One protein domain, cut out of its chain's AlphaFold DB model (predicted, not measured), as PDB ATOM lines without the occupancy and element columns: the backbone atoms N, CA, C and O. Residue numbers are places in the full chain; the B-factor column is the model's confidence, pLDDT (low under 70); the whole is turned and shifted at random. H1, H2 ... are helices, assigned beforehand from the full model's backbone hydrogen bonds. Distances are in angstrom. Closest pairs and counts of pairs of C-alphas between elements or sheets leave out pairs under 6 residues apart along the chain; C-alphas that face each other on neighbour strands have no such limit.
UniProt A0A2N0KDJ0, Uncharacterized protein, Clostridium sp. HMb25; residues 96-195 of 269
ATOM      1  N   GLU A  96     151.677 165.127 102.046       63.62
ATOM      2  CA  GLU A  96     151.747 165.144 100.578       63.62
ATOM      3  C   GLU A  96     150.602 164.356  99.941       63.62
ATOM      4  O   GLU A  96     150.056 164.784  98.924       63.62
ATOM      5  N   GLN A  97     150.182 163.251 100.561       60.72
ATOM      6  CA  GLN A  97     149.007 162.496 100.117       60.72
ATOM      7  C   GLN A  97     147.728 163.340 100.218       60.72
ATOM      8  O   GLN A  97     146.911 163.329  99.297       60.72
ATOM      9  N   GLU A  98     147.575 164.114 101.296       65.38
ATOM     10  CA  GLU A  98     146.460 165.050 101.483       65.38
ATOM     11  C   GLU A  98     146.465 166.145 100.402       65.38
ATOM     12  O   GLU A  98     145.435 166.393  99.774       65.38
ATOM     13  N   TYR A  99     147.621 166.745 100.099       70.12
ATOM     14  CA  TYR A  99     147.731 167.736  99.021       70.12
ATOM     15  C   TYR A  99     147.343 167.180  97.653       70.12
ATOM     16  O   TYR A  99     146.606 167.833  96.913       70.12
ATOM     17  N   ILE A 100     147.797 165.971  97.324       67.50
ATOM     18  CA  ILE A 100     147.449 165.317  96.059       67.50
ATOM     19  C   ILE A 100     145.952 165.019  96.004       67.50
ATOM     20  O   ILE A 100     145.317 165.290  94.986       67.50
ATOM     21  N   PHE A 101     145.371 164.501  97.087       72.88
ATOM     22  CA  PHE A 101     143.941 164.210  97.152       72.88
ATOM     23  C   PHE A 101     143.099 165.459  96.857       72.88
ATOM     24  O   PHE A 101     142.251 165.443  95.961       72.88
ATOM     25  N   TRP A 102     143.366 166.558  97.565       77.50
ATOM     26  CA  TRP A 102     142.629 167.809  97.393       77.50
ATOM     27  C   TRP A 102     142.903 168.471  96.034       77.50
ATOM     28  O   TRP A 102     141.992 169.041  95.424       77.50
ATOM     29  N   GLY A 103     144.121 168.333  95.508       72.06
ATOM     30  CA  GLY A 103     144.466 168.760  94.154       72.06
ATOM     31  C   GLY A 103     143.674 168.035  93.079       72.06
ATOM     32  O   GLY A 103     143.045 168.680  92.241       72.06
ATOM     33  N   ILE A 104     143.612 166.706  93.145       69.38
ATOM     34  CA  ILE A 104     142.842 165.906  92.190       69.38
ATOM     35  C   ILE A 104     141.349 166.211  92.313       69.38
ATOM     36  O   ILE A 104     140.687 166.383  91.293       69.38
ATOM     37  N   LEU A 105     140.805 166.310  93.529       70.88
ATOM     38  CA  LEU A 105     139.378 166.573  93.727       70.88
ATOM     39  C   LEU A 105     138.951 167.907  93.093       70.88
ATOM     40  O   LEU A 105     137.943 167.959  92.387       70.88
ATOM     41  N   THR A 106     139.728 168.971  93.310       78.69
ATOM     42  CA  THR A 106     139.425 170.295  92.745       78.69
ATOM     43  C   THR A 106     139.649 170.364  91.238       78.69
ATOM     44  O   THR A 106     138.819 170.946  90.540       78.69
ATOM     45  N   LEU A 107     140.685 169.702  90.715       73.00
ATOM     46  CA  LEU A 107     140.904 169.571  89.273       73.00
ATOM     47  C   LEU A 107     139.756 168.801  88.597       73.00
ATOM     48  O   LEU A 107     139.261 169.189  87.544       73.00
ATOM     49  N   GLN A 108     139.271 167.718  89.203       60.78
ATOM     50  CA  GLN A 108     138.128 166.972  88.668       60.78
ATOM     51  C   GLN A 108     136.870 167.844  88.603       60.78
ATOM     52  O   GLN A 108     136.149 167.811  87.607       60.78
ATOM     53  N   ALA A 109     136.628 168.665  89.627       70.25
ATOM     54  CA  ALA A 109     135.526 169.618  89.603       70.25
ATOM     55  C   ALA A 109     135.714 170.707  88.531       70.25
ATOM     56  O   ALA A 109     134.746 171.044  87.851       70.25
ATOM     57  N   SER A 110     136.938 171.214  88.313       72.44
ATOM     58  CA  SER A 110     137.205 172.173  87.225       72.44
ATOM     59  C   SER A 110     136.982 171.569  85.840       72.44
ATOM     60  O   SER A 110     136.614 172.279  84.914       72.44
ATOM     61  N   LEU A 111     137.195 170.259  85.699       70.00
ATOM     62  CA  LEU A 111     136.985 169.506  84.461       70.00
ATOM     63  C   LEU A 111     135.523 169.062  84.254       70.00
ATOM     64  O   LEU A 111     135.239 168.330  83.309       70.00
ATOM     65  N   GLY A 112     134.592 169.487  85.114       60.53
ATOM     66  CA  GLY A 112     133.161 169.219  84.952       60.53
ATOM     67  C   GLY A 112     132.676 167.891  85.541       60.53
ATOM     68  O   GLY A 112     131.566 167.459  85.238       60.53
ATOM     69  N   ASN A 113     133.458 167.232  86.403       64.62
ATOM     70  CA  ASN A 113     133.002 166.028  87.098       64.62
ATOM     71  C   ASN A 113     131.906 166.376  88.121       64.62
ATOM     72  O   ASN A 113     132.188 166.893  89.202       64.62
ATOM     73  N   GLU A 114     130.653 166.037  87.809       63.41
ATOM     74  CA  GLU A 114     129.488 166.382  88.633       63.41
ATOM     75  C   GLU A 114     129.594 165.920  90.092       63.41
ATOM     76  O   GLU A 114     129.118 166.609  90.995       63.41
ATOM     77  N   LYS A 115     130.218 164.764  90.350       59.47
ATOM     78  CA  LYS A 115     130.377 164.250  91.718       59.47
ATOM     79  C   LYS A 115     131.367 165.093  92.506       59.47
ATOM     80  O   LYS A 115     131.064 165.485  93.630       59.47
ATOM     81  N   ALA A 116     132.522 165.395  91.913       63.47
ATOM     82  CA  ALA A 116     133.526 166.258  92.530       63.47
ATOM     83  C   ALA A 116     132.958 167.663  92.786       63.47
ATOM     84  O   ALA A 116     133.112 168.206  93.880       63.47
ATOM     85  N   THR A 117     132.205 168.205  91.827       74.38
ATOM     86  CA  THR A 117     131.526 169.499  91.960       74.38
ATOM     87  C   THR A 117     130.499 169.500  93.093       74.38
ATOM     88  O   THR A 117     130.475 170.436  93.890       74.38
ATOM     89  N   LYS A 118     129.684 168.443  93.230       76.75
ATOM     90  CA  LYS A 118     128.722 168.308  94.340       76.75
ATOM     91  C   LYS A 118     129.411 168.257  95.703       76.75
ATOM     92  O   LYS A 118     128.963 168.934  96.622       76.75
ATOM     93  N   ILE A 119     130.510 167.510  95.818       75.31
ATOM     94  CA  ILE A 119     131.301 167.420  97.056       75.31
ATOM     95  C   ILE A 119     131.841 168.798  97.448       75.31
ATOM     96  O   ILE A 119     131.656 169.228  98.583       75.31
ATOM     97  N   ILE A 120     132.479 169.511  96.516       84.44
ATOM     98  CA  ILE A 120     133.045 170.836  96.802       84.44
ATOM     99  C   ILE A 120     131.944 171.850  97.118       84.44
ATOM    100  O   ILE A 120     132.113 172.674  98.012       84.44
ATOM    101  N   SER A 121     130.799 171.770  96.437       86.88
ATOM    102  CA  SER A 121     129.637 172.603  96.749       86.88
ATOM    103  C   SER A 121     129.137 172.354  98.177       86.88
ATOM    104  O   SER A 121     128.989 173.301  98.947       86.88
ATOM    105  N   ALA A 122     128.980 171.088  98.578       80.44
ATOM    106  CA  ALA A 122     128.600 170.718  99.942       80.44
ATOM    107  C   ALA A 122     129.609 171.224 100.984       80.44
ATOM    108  O   ALA A 122     129.215 171.813 101.991       80.44
ATOM    109  N   ILE A 123     130.910 171.086 100.710       82.88
ATOM    110  CA  ILE A 123     131.973 171.660 101.546       82.88
ATOM    111  C   ILE A 123     131.801 173.172 101.677       82.88
ATOM    112  O   ILE A 123     131.791 173.698 102.787       82.88
ATOM    113  N   ASN A 124     131.642 173.880 100.563       92.94
ATOM    114  CA  ASN A 124     131.580 175.334 100.559       92.94
ATOM    115  C   ASN A 124     130.316 175.876 101.236       92.94
ATOM    116  O   ASN A 124     130.382 176.950 101.831       92.94
ATOM    117  N   MET A 125     129.198 175.151 101.195       91.38
ATOM    118  CA  MET A 125     127.988 175.507 101.942       91.38
ATOM    119  C   MET A 125     128.168 175.328 103.456       91.38
ATOM    120  O   MET A 125     127.714 176.170 104.225       91.38
ATOM    121  N   ASN A 126     128.858 174.267 103.885       85.25
ATOM    122  CA  ASN A 126     128.980 173.902 105.300       85.25
ATOM    123  C   ASN A 126     130.182 174.549 106.013       85.25
ATOM    124  O   ASN A 126     130.139 174.742 107.228       85.25
ATOM    125  N   ALA A 127     131.245 174.906 105.284       88.75
ATOM    126  CA  ALA A 127     132.483 175.434 105.860       88.75
ATOM    127  C   ALA A 127     132.299 176.727 106.682       88.75
ATOM    128  O   ALA A 127     132.812 176.768 107.803       88.75
ATOM    129  N   PRO A 128     131.531 177.743 106.233       89.62
ATOM    130  CA  PRO A 128     131.338 178.969 107.012       89.62
ATOM    131  C   PRO A 128     130.675 178.724 108.371       89.62
ATOM    132  O   PRO A 128     131.075 179.327 109.363       89.62
ATOM    133  N   ALA A 129     129.714 177.795 108.438       86.19
ATOM    134  CA  ALA A 129     129.029 177.433 109.680       86.19
ATOM    135  C   ALA A 129     129.962 176.771 110.710       86.19
ATOM    136  O   ALA A 129     129.656 176.765 111.898       86.19
ATOM    137  N   GLN A 130     131.106 176.238 110.269       84.69
ATOM    138  CA  GLN A 130     132.132 175.638 111.125       84.69
ATOM    139  C   GLN A 130     133.364 176.541 111.298       84.69
ATOM    140  O   GLN A 130     134.388 176.083 111.800       84.69
ATOM    141  N   GLY A 131     133.301 177.807 110.860       87.81
ATOM    142  CA  GLY A 131     134.433 178.741 110.913       87.81
ATOM    143  C   GLY A 131     135.599 178.367 109.989       87.81
ATOM    144  O   GLY A 131     136.719 178.821 110.201       87.81
ATOM    145  N   LYS A 132     135.353 177.530 108.975       90.19
ATOM    146  CA  LYS A 132     136.368 176.977 108.072       90.19
ATOM    147  C   LYS A 132     136.417 177.700 106.731       90.19
ATOM    148  O   LYS A 132     135.422 178.244 106.249       90.19
ATOM    149  N   VAL A 133     137.584 177.665 106.086       92.81
ATOM    150  CA  VAL A 133     137.785 178.303 104.778       92.81
ATOM    151  C   VAL A 133     137.104 177.516 103.660       92.81
ATOM    152  O   VAL A 133     137.088 176.285 103.654       92.81
ATOM    153  N   GLN A 134     136.559 178.234 102.684       93.38
ATOM    154  CA  GLN A 134     135.947 177.643 101.496       93.38
ATOM    155  C   GLN A 134     136.993 177.359 100.408       93.38
ATOM    156  O   GLN A 134     137.939 178.123 100.205       93.38
ATOM    157  N   ILE A 135     136.763 176.305  99.629       91.88
ATOM    158  CA  ILE A 135     137.550 175.929  98.453       91.88
ATOM    159  C   ILE A 135     137.047 176.745  97.254       91.88
ATOM    160  O   ILE A 135     136.136 176.333  96.535       91.88
ATOM    161  N   ARG A 136     137.608 177.945  97.059       84.88
ATOM    162  CA  ARG A 136     137.169 178.893  96.009       84.88
ATOM    163  C   ARG A 136     138.000 178.865  94.723       84.88
ATOM    164  O   ARG A 136     137.504 179.266  93.677       84.88
ATOM    165  N   LYS A 137     139.255 178.415  94.792       91.12
ATOM    166  CA  LYS A 137     140.182 178.364  93.648       91.12
ATOM    167  C   LYS A 137     140.639 176.932  93.418       91.12
ATOM    168  O   LYS A 137     141.245 176.355  94.316       91.12
ATOM    169  N   TYR A 138     140.353 176.379  92.245       88.44
ATOM    170  CA  TYR A 138     140.678 174.990  91.922       88.44
ATOM    171  C   TYR A 138     142.102 174.851  91.411       88.44
ATOM    172  O   TYR A 138     142.609 175.747  90.734       88.44
ATOM    173  N   ILE A 139     142.735 173.735  91.763       79.19
ATOM    174  CA  ILE A 139     144.103 173.445  91.353       79.19
ATOM    175  C   ILE A 139     144.121 173.138  89.860       79.19
ATOM    176  O   ILE A 139     143.349 172.310  89.378       79.19
ATOM    177  N   THR A 140     144.988 173.842  89.131       75.50
ATOM    178  CA  THR A 140     145.192 173.596  87.704       75.50
ATOM    179  C   THR A 140     146.039 172.355  87.497       75.50
ATOM    180  O   THR A 140     146.754 171.893  88.388       75.50
ATOM    181  N   GLU A 141     145.991 171.826  86.285       62.97
ATOM    182  CA  GLU A 141     146.805 170.679  85.922       62.97
ATOM    183  C   GLU A 141     148.314 170.961  86.042       62.97
ATOM    184  O   GLU A 141     149.070 170.120  86.518       62.97
ATOM    185  N   GLU A 142     148.747 172.167  85.668       66.00
ATOM    186  CA  GLU A 142     150.143 172.611  85.772       66.00
ATOM    187  C   GLU A 142     150.603 172.694  87.230       66.00
ATOM    188  O   GLU A 142     151.699 172.249  87.571       66.00
ATOM    189  N   ASP A 143     149.749 173.225  88.107       72.25
ATOM    190  CA  ASP A 143     150.066 173.369  89.523       72.25
ATOM    191  C   ASP A 143     149.988 172.029  90.273       72.25
ATOM    192  O   ASP A 143     150.756 171.822  91.214       72.25
ATOM    193  N   LEU A 144     149.130 171.090  89.846       70.31
ATOM    194  CA  LEU A 144     149.039 169.748  90.438       70.31
ATOM    195  C   LEU A 144     150.383 169.014  90.376       70.31
ATOM    196  O   LEU A 144     150.764 168.345  91.334       70.31
ATOM    197  N   LYS A 145     151.132 169.193  89.284       65.75
ATOM    198  CA  LYS A 145     152.455 168.578  89.095       65.75
ATOM    199  C   LYS A 145     153.473 169.092  90.096       65.75
ATOM    200  O   LYS A 145     154.365 168.349  90.472       65.75
ATOM    201  N   ALA A 146     153.336 170.341  90.539       64.88
ATOM    202  CA  ALA A 146     154.292 171.008  91.413       64.88
ATOM    203  C   ALA A 146     153.847 171.139  92.871       64.88
ATOM    204  O   ALA A 146     154.596 171.656  93.704       64.88
ATOM    205  N   ILE A 147     152.659 170.641  93.207       69.44
ATOM    206  CA  ILE A 147     152.032 170.868  94.509       69.44
ATOM    207  C   ILE A 147     152.810 170.255  95.682       69.44
ATOM    208  O   ILE A 147     152.818 170.826  96.774       69.44
ATOM    209  N   ILE A 148     153.505 169.133  95.466       68.25
ATOM    210  CA  ILE A 148     154.268 168.445  96.520       68.25
ATOM    211  C   ILE A 148     155.646 169.078  96.754       68.25
ATOM    212  O   ILE A 148     156.045 169.271  97.901       68.25
ATOM    213  N   TYR A 149     156.334 169.535  95.705       65.75
ATOM    214  CA  TYR A 149     157.713 170.033  95.815       65.75
ATOM    215  C   TYR A 149     157.846 171.562  95.817       65.75
ATOM    216  O   TYR A 149     158.892 172.076  96.207       65.75
ATOM    217  N   SER A 150     156.812 172.314  95.425       71.56
ATOM    218  CA  SER A 150     156.873 173.776  95.345       71.56
ATOM    219  C   SER A 150     155.969 174.461  96.368       71.56
ATOM    220  O   SER A 150     154.743 174.506  96.241       71.56
ATOM    221  N   SER A 151     156.589 175.073  97.381       77.50
ATOM    222  CA  SER A 151     155.871 175.881  98.374       77.50
ATOM    223  C   SER A 151     155.218 177.122  97.758       77.50
ATOM    224  O   SER A 151     154.145 177.526  98.202       77.50
ATOM    225  N   SER A 152     155.808 177.709  96.710       78.94
ATOM    226  CA  SER A 152     155.227 178.861  96.008       78.94
ATOM    227  C   SER A 152     153.943 178.492  95.265       78.94
ATOM    228  O   SER A 152     153.009 179.290  95.246       78.94
ATOM    229  N   VAL A 153     153.854 177.272  94.725       81.00
ATOM    230  CA  VAL A 153     152.628 176.750  94.105       81.00
ATOM    231  C   VAL A 153     151.548 176.525  95.155       81.00
ATOM    232  O   VAL A 153     150.425 176.981  94.962       81.00
ATOM    233  N   ARG A 154     151.881 175.935  96.311       86.31
ATOM    234  CA  ARG A 154     150.917 175.769  97.415       86.31
ATOM    235  C   ARG A 154     150.343 177.102  97.895       86.31
ATOM    236  O   ARG A 154     149.133 177.219  98.057       86.31
ATOM    237  N   LYS A 155     151.178 178.140  98.014       90.00
ATOM    238  CA  LYS A 155     150.752 179.497  98.415       90.00
ATOM    239  C   LYS A 155     149.739 180.147  97.463       90.00
ATOM    240  O   LYS A 155     149.027 181.054  97.882       90.00
ATOM    241  N   LYS A 156     149.616 179.685  96.208       91.75
ATOM    242  CA  LYS A 156     148.566 180.149  95.277       91.75
ATOM    243  C   LYS A 156     147.153 179.740  95.716       91.75
ATOM    244  O   LYS A 156     146.192 180.302  95.179       91.75
ATOM    245  N   TYR A 157     147.039 178.765  96.621       93.56
ATOM    246  CA  TYR A 157     145.805 178.155  97.111       93.56
ATOM    247  C   TYR A 157     145.724 178.315  98.634       93.56
ATOM    248  O   TYR A 157     146.091 177.419  99.387       93.56
ATOM    249  N   SER A 158     145.224 179.463  99.099       91.31
ATOM    250  CA  SER A 158     145.172 179.809 100.532       91.31
ATOM    251  C   SER A 158     144.393 178.814 101.402       91.31
ATOM    252  O   SER A 158     144.641 178.727 102.598       91.31
ATOM    253  N   TRP A 159     143.475 178.046 100.811       94.19
ATOM    254  CA  TRP A 159     142.683 177.028 101.501       94.19
ATOM    255  C   TRP A 159     143.412 175.687 101.678       94.19
ATOM    256  O   TRP A 159     142.993 174.873 102.495       94.19
ATOM    257  N   LEU A 160     144.479 175.423 100.915       89.94
ATOM    258  CA  LEU A 160     145.063 174.084 100.774       89.94
ATOM    259  C   LEU A 160     145.701 173.565 102.066       89.94
ATOM    260  O   LEU A 160     145.567 172.385 102.378       89.94
ATOM    261  N   GLU A 161     146.399 174.423 102.812       89.38
ATOM    262  CA  GLU A 161     147.044 174.016 104.067       89.38
ATOM    263  C   GLU A 161     146.020 173.692 105.157       89.38
ATOM    264  O   GLU A 161     146.139 172.654 105.806       89.38
ATOM    265  N   GLU A 162     144.987 174.525 105.291       89.19
ATOM    266  CA  GLU A 162     143.882 174.336 106.238       89.19
ATOM    267  C   GLU A 162     143.097 173.055 105.929       89.19
ATOM    268  O   GLU A 162     142.848 172.220 106.798       89.19
ATOM    269  N   VAL A 163     142.754 172.856 104.657       84.12
ATOM    270  CA  VAL A 163     141.996 171.689 104.204       84.12
ATOM    271  C   VAL A 163     142.807 170.401 104.349       84.12
ATOM    272  O   VAL A 163     142.246 169.380 104.739       84.12
ATOM    273  N   ALA A 164     144.121 170.435 104.099       76.88
ATOM    274  CA  ALA A 164     144.994 169.292 104.353       76.88
ATOM    275  C   ALA A 164     145.057 168.960 105.855       76.88
ATOM    276  O   ALA A 164     144.802 167.816 106.235       76.88
ATOM    277  N   ALA A 165     145.282 169.962 106.715       77.62
ATOM    278  CA  ALA A 165     145.351 169.786 108.168       77.62
ATOM    279  C   ALA A 165     144.038 169.254 108.776       77.62
ATOM    280  O   ALA A 165     144.070 168.441 109.699       77.62
ATOM    281  N   HIS A 166     142.894 169.656 108.217       75.75
ATOM    282  CA  HIS A 166     141.555 169.284 108.681       75.75
ATOM    283  C   HIS A 166     140.825 168.348 107.709       75.75
ATOM    284  O   HIS A 166     139.595 168.379 107.614       75.75
ATOM    285  N   THR A 167     141.567 167.497 106.988       71.25
ATOM    286  CA  THR A 167     141.029 166.668 105.894       71.25
ATOM    287  C   THR A 167     139.763 165.914 106.305       71.25
ATOM    288  O   THR A 167     138.771 165.944 105.584       71.25
ATOM    289  N   GLU A 168     139.735 165.286 107.482       68.81
ATOM    290  CA  GLU A 168     138.573 164.512 107.933       68.81
ATOM    291  C   GLU A 168     137.302 165.368 108.098       68.81
ATOM    292  O   GLU A 168     136.204 164.954 107.724       68.81
ATOM    293  N   GLU A 169     137.434 166.582 108.625       70.94
ATOM    294  CA  GLU A 169     136.313 167.502 108.843       70.94
ATOM    295  C   GLU A 169     135.762 168.017 107.507       70.94
ATOM    296  O   GLU A 169     134.550 168.050 107.293       70.94
ATOM    297  N   TYR A 170     136.647 168.317 106.556       72.62
ATOM    298  CA  TYR A 170     136.256 168.689 105.199       72.62
ATOM    299  C   TYR A 170     135.590 167.538 104.440       72.62
ATOM    300  O   TYR A 170     134.589 167.742 103.753       72.62
ATOM    301  N   LEU A 171     136.074 166.308 104.610       69.94
ATOM    302  CA  LEU A 171     135.419 165.122 104.063       69.94
ATOM    303  C   LEU A 171     134.025 164.908 104.686       69.94
ATOM    304  O   LEU A 171     133.104 164.508 103.972       69.94
ATOM    305  N   LYS A 172     133.829 165.215 105.978       68.50
ATOM    306  CA  LYS A 172     132.501 165.199 106.628       68.50
ATOM    307  C   LYS A 172     131.553 166.210 106.005       68.50
ATOM    308  O   LYS A 172     130.441 165.850 105.625       68.50
ATOM    309  N   MET A 173     132.011 167.447 105.828       74.56
ATOM    310  CA  MET A 173     131.229 168.510 105.189       74.56
ATOM    311  C   MET A 173     130.858 168.194 103.738       74.56
ATOM    312  O   MET A 173     129.778 168.567 103.287       74.56
ATOM    313  N   GLY A 174     131.735 167.488 103.022       65.25
ATOM    314  CA  GLY A 174     131.493 167.016 101.660       65.25
ATOM    315  C   GLY A 174     130.609 165.774 101.557       65.25
ATOM    316  O   GLY A 174     130.416 165.274 100.450       65.25
ATOM    317  N   GLY A 175     130.117 165.237 102.680       60.91
ATOM    318  CA  GLY A 175     129.342 163.993 102.713       60.91
ATOM    319  C   GLY A 175     130.160 162.751 102.347       60.91
ATOM    320  O   GLY A 175     129.598 161.689 102.094       60.91
ATOM    321  N   LEU A 176     131.489 162.866 102.310       60.25
ATOM    322  CA  LEU A 176     132.383 161.768 101.961       60.25
ATOM    323  C   LEU A 176     132.561 160.809 103.125       60.25
ATOM    324  O   LEU A 176     132.643 159.611 102.904       60.25
ATOM    325  N   ILE A 177     132.586 161.302 104.360       53.38
ATOM    326  CA  ILE A 177     132.640 160.453 105.551       53.38
ATOM    327  C   ILE A 177     131.680 161.036 106.586       53.38
ATOM    328  O   ILE A 177     131.918 162.117 107.077       53.38
ATOM    329  N   GLY A 178     130.558 160.390 106.912       48.97
ATOM    330  CA  GLY A 178     129.693 160.898 107.995       48.97
ATOM    331  C   GLY A 178     128.180 160.828 107.797       48.97
ATOM    332  O   GLY A 178     127.483 160.838 108.803       48.97
ATOM    333  N   GLY A 179     127.647 160.608 106.594       45.56
ATOM    334  CA  GLY A 179     126.203 160.405 106.359       45.56
ATOM    335  C   GLY A 179     125.753 158.967 106.636       45.56
ATOM    336  O   GLY A 179     126.464 158.024 106.320       45.56
ATOM    337  N   SER A 180     124.672 158.762 107.386       47.44
ATOM    338  CA  SER A 180     124.096 157.446 107.708       47.44
ATOM    339  C   SER A 180     123.616 156.715 106.443       47.44
ATOM    340  O   SER A 180     122.547 157.032 105.933       47.44
ATOM    341  N   GLY A 181     124.382 155.726 105.971       40.72
ATOM    342  CA  GLY A 181     124.063 154.984 104.746       40.72
ATOM    343  C   GLY A 181     124.842 153.675 104.584       40.72
ATOM    344  O   GLY A 181     125.490 153.457 103.572       40.72
ATOM    345  N   GLY A 182     124.793 152.788 105.586       45.06
ATOM    346  CA  GLY A 182     125.263 151.400 105.456       45.06
ATOM    347  C   GLY A 182     126.543 151.050 106.227       45.06
ATOM    348  O   GLY A 182     127.578 151.719 106.159       45.06
ATOM    349  N   SER A 183     126.468 149.963 106.991       39.00
ATOM    350  CA  SER A 183     127.583 149.346 107.711       39.00
ATOM    351  C   SER A 183     128.240 148.243 106.870       39.00
ATOM    352  O   SER A 183     127.579 147.488 106.162       39.00
ATOM    353  N   THR A 184     129.566 148.121 106.960       42.84
ATOM    354  CA  THR A 184     130.291 146.909 106.546       42.84
ATOM    355  C   THR A 184     129.917 145.739 107.463       42.84
ATOM    356  O   THR A 184     129.542 145.947 108.616       42.84
ATOM    357  N   GLN A 185     130.162 144.502 107.018       38.06
ATOM    358  CA  GLN A 185     130.066 143.281 107.843       38.06
ATOM    359  C   GLN A 185     130.966 143.303 109.106       38.06
ATOM    360  O   GLN A 185     130.819 142.472 109.994       38.06
ATOM    361  N   SER A 186     131.896 144.264 109.220       37.12
ATOM    362  CA  SER A 186     132.719 144.495 110.421       37.12
ATOM    363  C   SER A 186     132.128 145.521 111.402       37.12
ATOM    364  O   SER A 186     132.796 145.909 112.359       37.12
ATOM    365  N   GLY A 187     130.919 146.031 111.134       37.97
ATOM    366  CA  GLY A 187     130.278 147.111 111.892       37.97
ATOM    367  C   GLY A 187     130.823 148.512 111.583       37.97
ATOM    368  O   GLY A 187     130.270 149.505 112.044       37.97
ATOM    369  N   LYS A 188     131.886 148.626 110.774       39.50
ATOM    370  CA  LYS A 188     132.475 149.912 110.361       39.50
ATOM    371  C   LYS A 188     131.726 150.495 109.167       39.50
ATOM    372  O   LYS A 188     131.347 149.756 108.269       39.50
ATOM    373  N   LYS A 189     131.507 151.802 109.143       44.09
ATOM    374  CA  LYS A 189     130.672 152.497 108.148       44.09
ATOM    375  C   LYS A 189     131.314 152.531 106.752       44.09
ATOM    376  O   LYS A 189     132.512 152.801 106.653       44.09
ATOM    377  N   ILE A 190     130.538 152.280 105.690       40.78
ATOM    378  CA  ILE A 190     130.988 152.470 104.298       40.78
ATOM    379  C   ILE A 190     130.723 153.932 103.899       40.78
ATOM    380  O   ILE A 190     129.606 154.405 104.075       40.78
ATOM    381  N   PRO A 191     131.722 154.666 103.383       40.34
ATOM    382  CA  PRO A 191     131.526 155.987 102.785       40.34
ATOM    383  C   PRO A 191     130.528 155.968 101.609       40.34
ATOM    384  O   PRO A 191     130.722 155.204 100.661       40.34
ATOM    385  N   ASP A 192     129.516 156.846 101.615       43.09
ATOM    386  CA  ASP A 192     128.429 156.888 100.610       43.09
ATOM    387  C   ASP A 192     128.943 157.005  99.164       43.09
ATOM    388  O   ASP A 192     128.373 156.441  98.228       43.09
ATOM    389  N   VAL A 193     130.087 157.670  98.971       39.94
ATOM    390  CA  VAL A 193     130.714 157.839  97.652       39.94
ATOM    391  C   VAL A 193     131.150 156.512  97.010       39.94
ATOM    392  O   VAL A 193     131.218 156.427  95.781       39.94
ATOM    393  N   ILE A 194     131.409 155.473  97.818       39.09
ATOM    394  CA  ILE A 194     131.779 154.125  97.356       39.09
ATOM    395  C   ILE A 194     130.730 153.053  97.679       39.09
ATOM    396  O   ILE A 194     130.925 151.904  97.288       39.09
ATOM    397  N   ALA A 195     129.611 153.407  98.320       41.16
ATOM    398  CA  ALA A 195     128.572 152.455  98.728       41.16
ATOM    399  C   ALA A 195     127.996 151.643  97.550       41.16
ATOM    400  O   ALA A 195     127.658 150.476  97.714       41.16
TER     401      ALA A 195
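Overview. This is residues 96 to 195 of the 269 residues of an uncharacterized protein of Clostridium sp. HMb25 (UniProt A0A2N0KDJ0). H3 and H5 pack on the longest helix, H1; H2 makes a corner with it, and a tail, residues 174 to 195, runs out along the longest axis. The printed part has 100 residues, six named helices and no named strand. It is all helix and compact: radius of gyration of the C-alphas 14.1 A, spans 44 by 27 by 25 A.

Along the chain. H1, residues 96 to 110, runs 21.0 A from C-alpha 96 at (151.747, 165.144, 100.578); H2 is residues 114 to 126, H3 141 to 146, H4 151 to 155, H5 160 to 165, and H6 167 to 173, which ends with C-alpha 173 at (131.229, 168.510, 105.189).

Arrangement. The hub, H1, touches H2, H5 and H3, the last at a shallow tilt of 9 degrees, C-alphas 103 and 144 closest at 6.0 A. H6 touches H2; H4 is near H3. Every O i to N i+4 pair is within hydrogen-bond range except in H3, 0 of 2, with 2 of 3 O i to N i+3.

Size, cuts and confidence. The printed part has no cut, H2 to H3 is a long link, and residues 174 to 195 are under pLDDT 70.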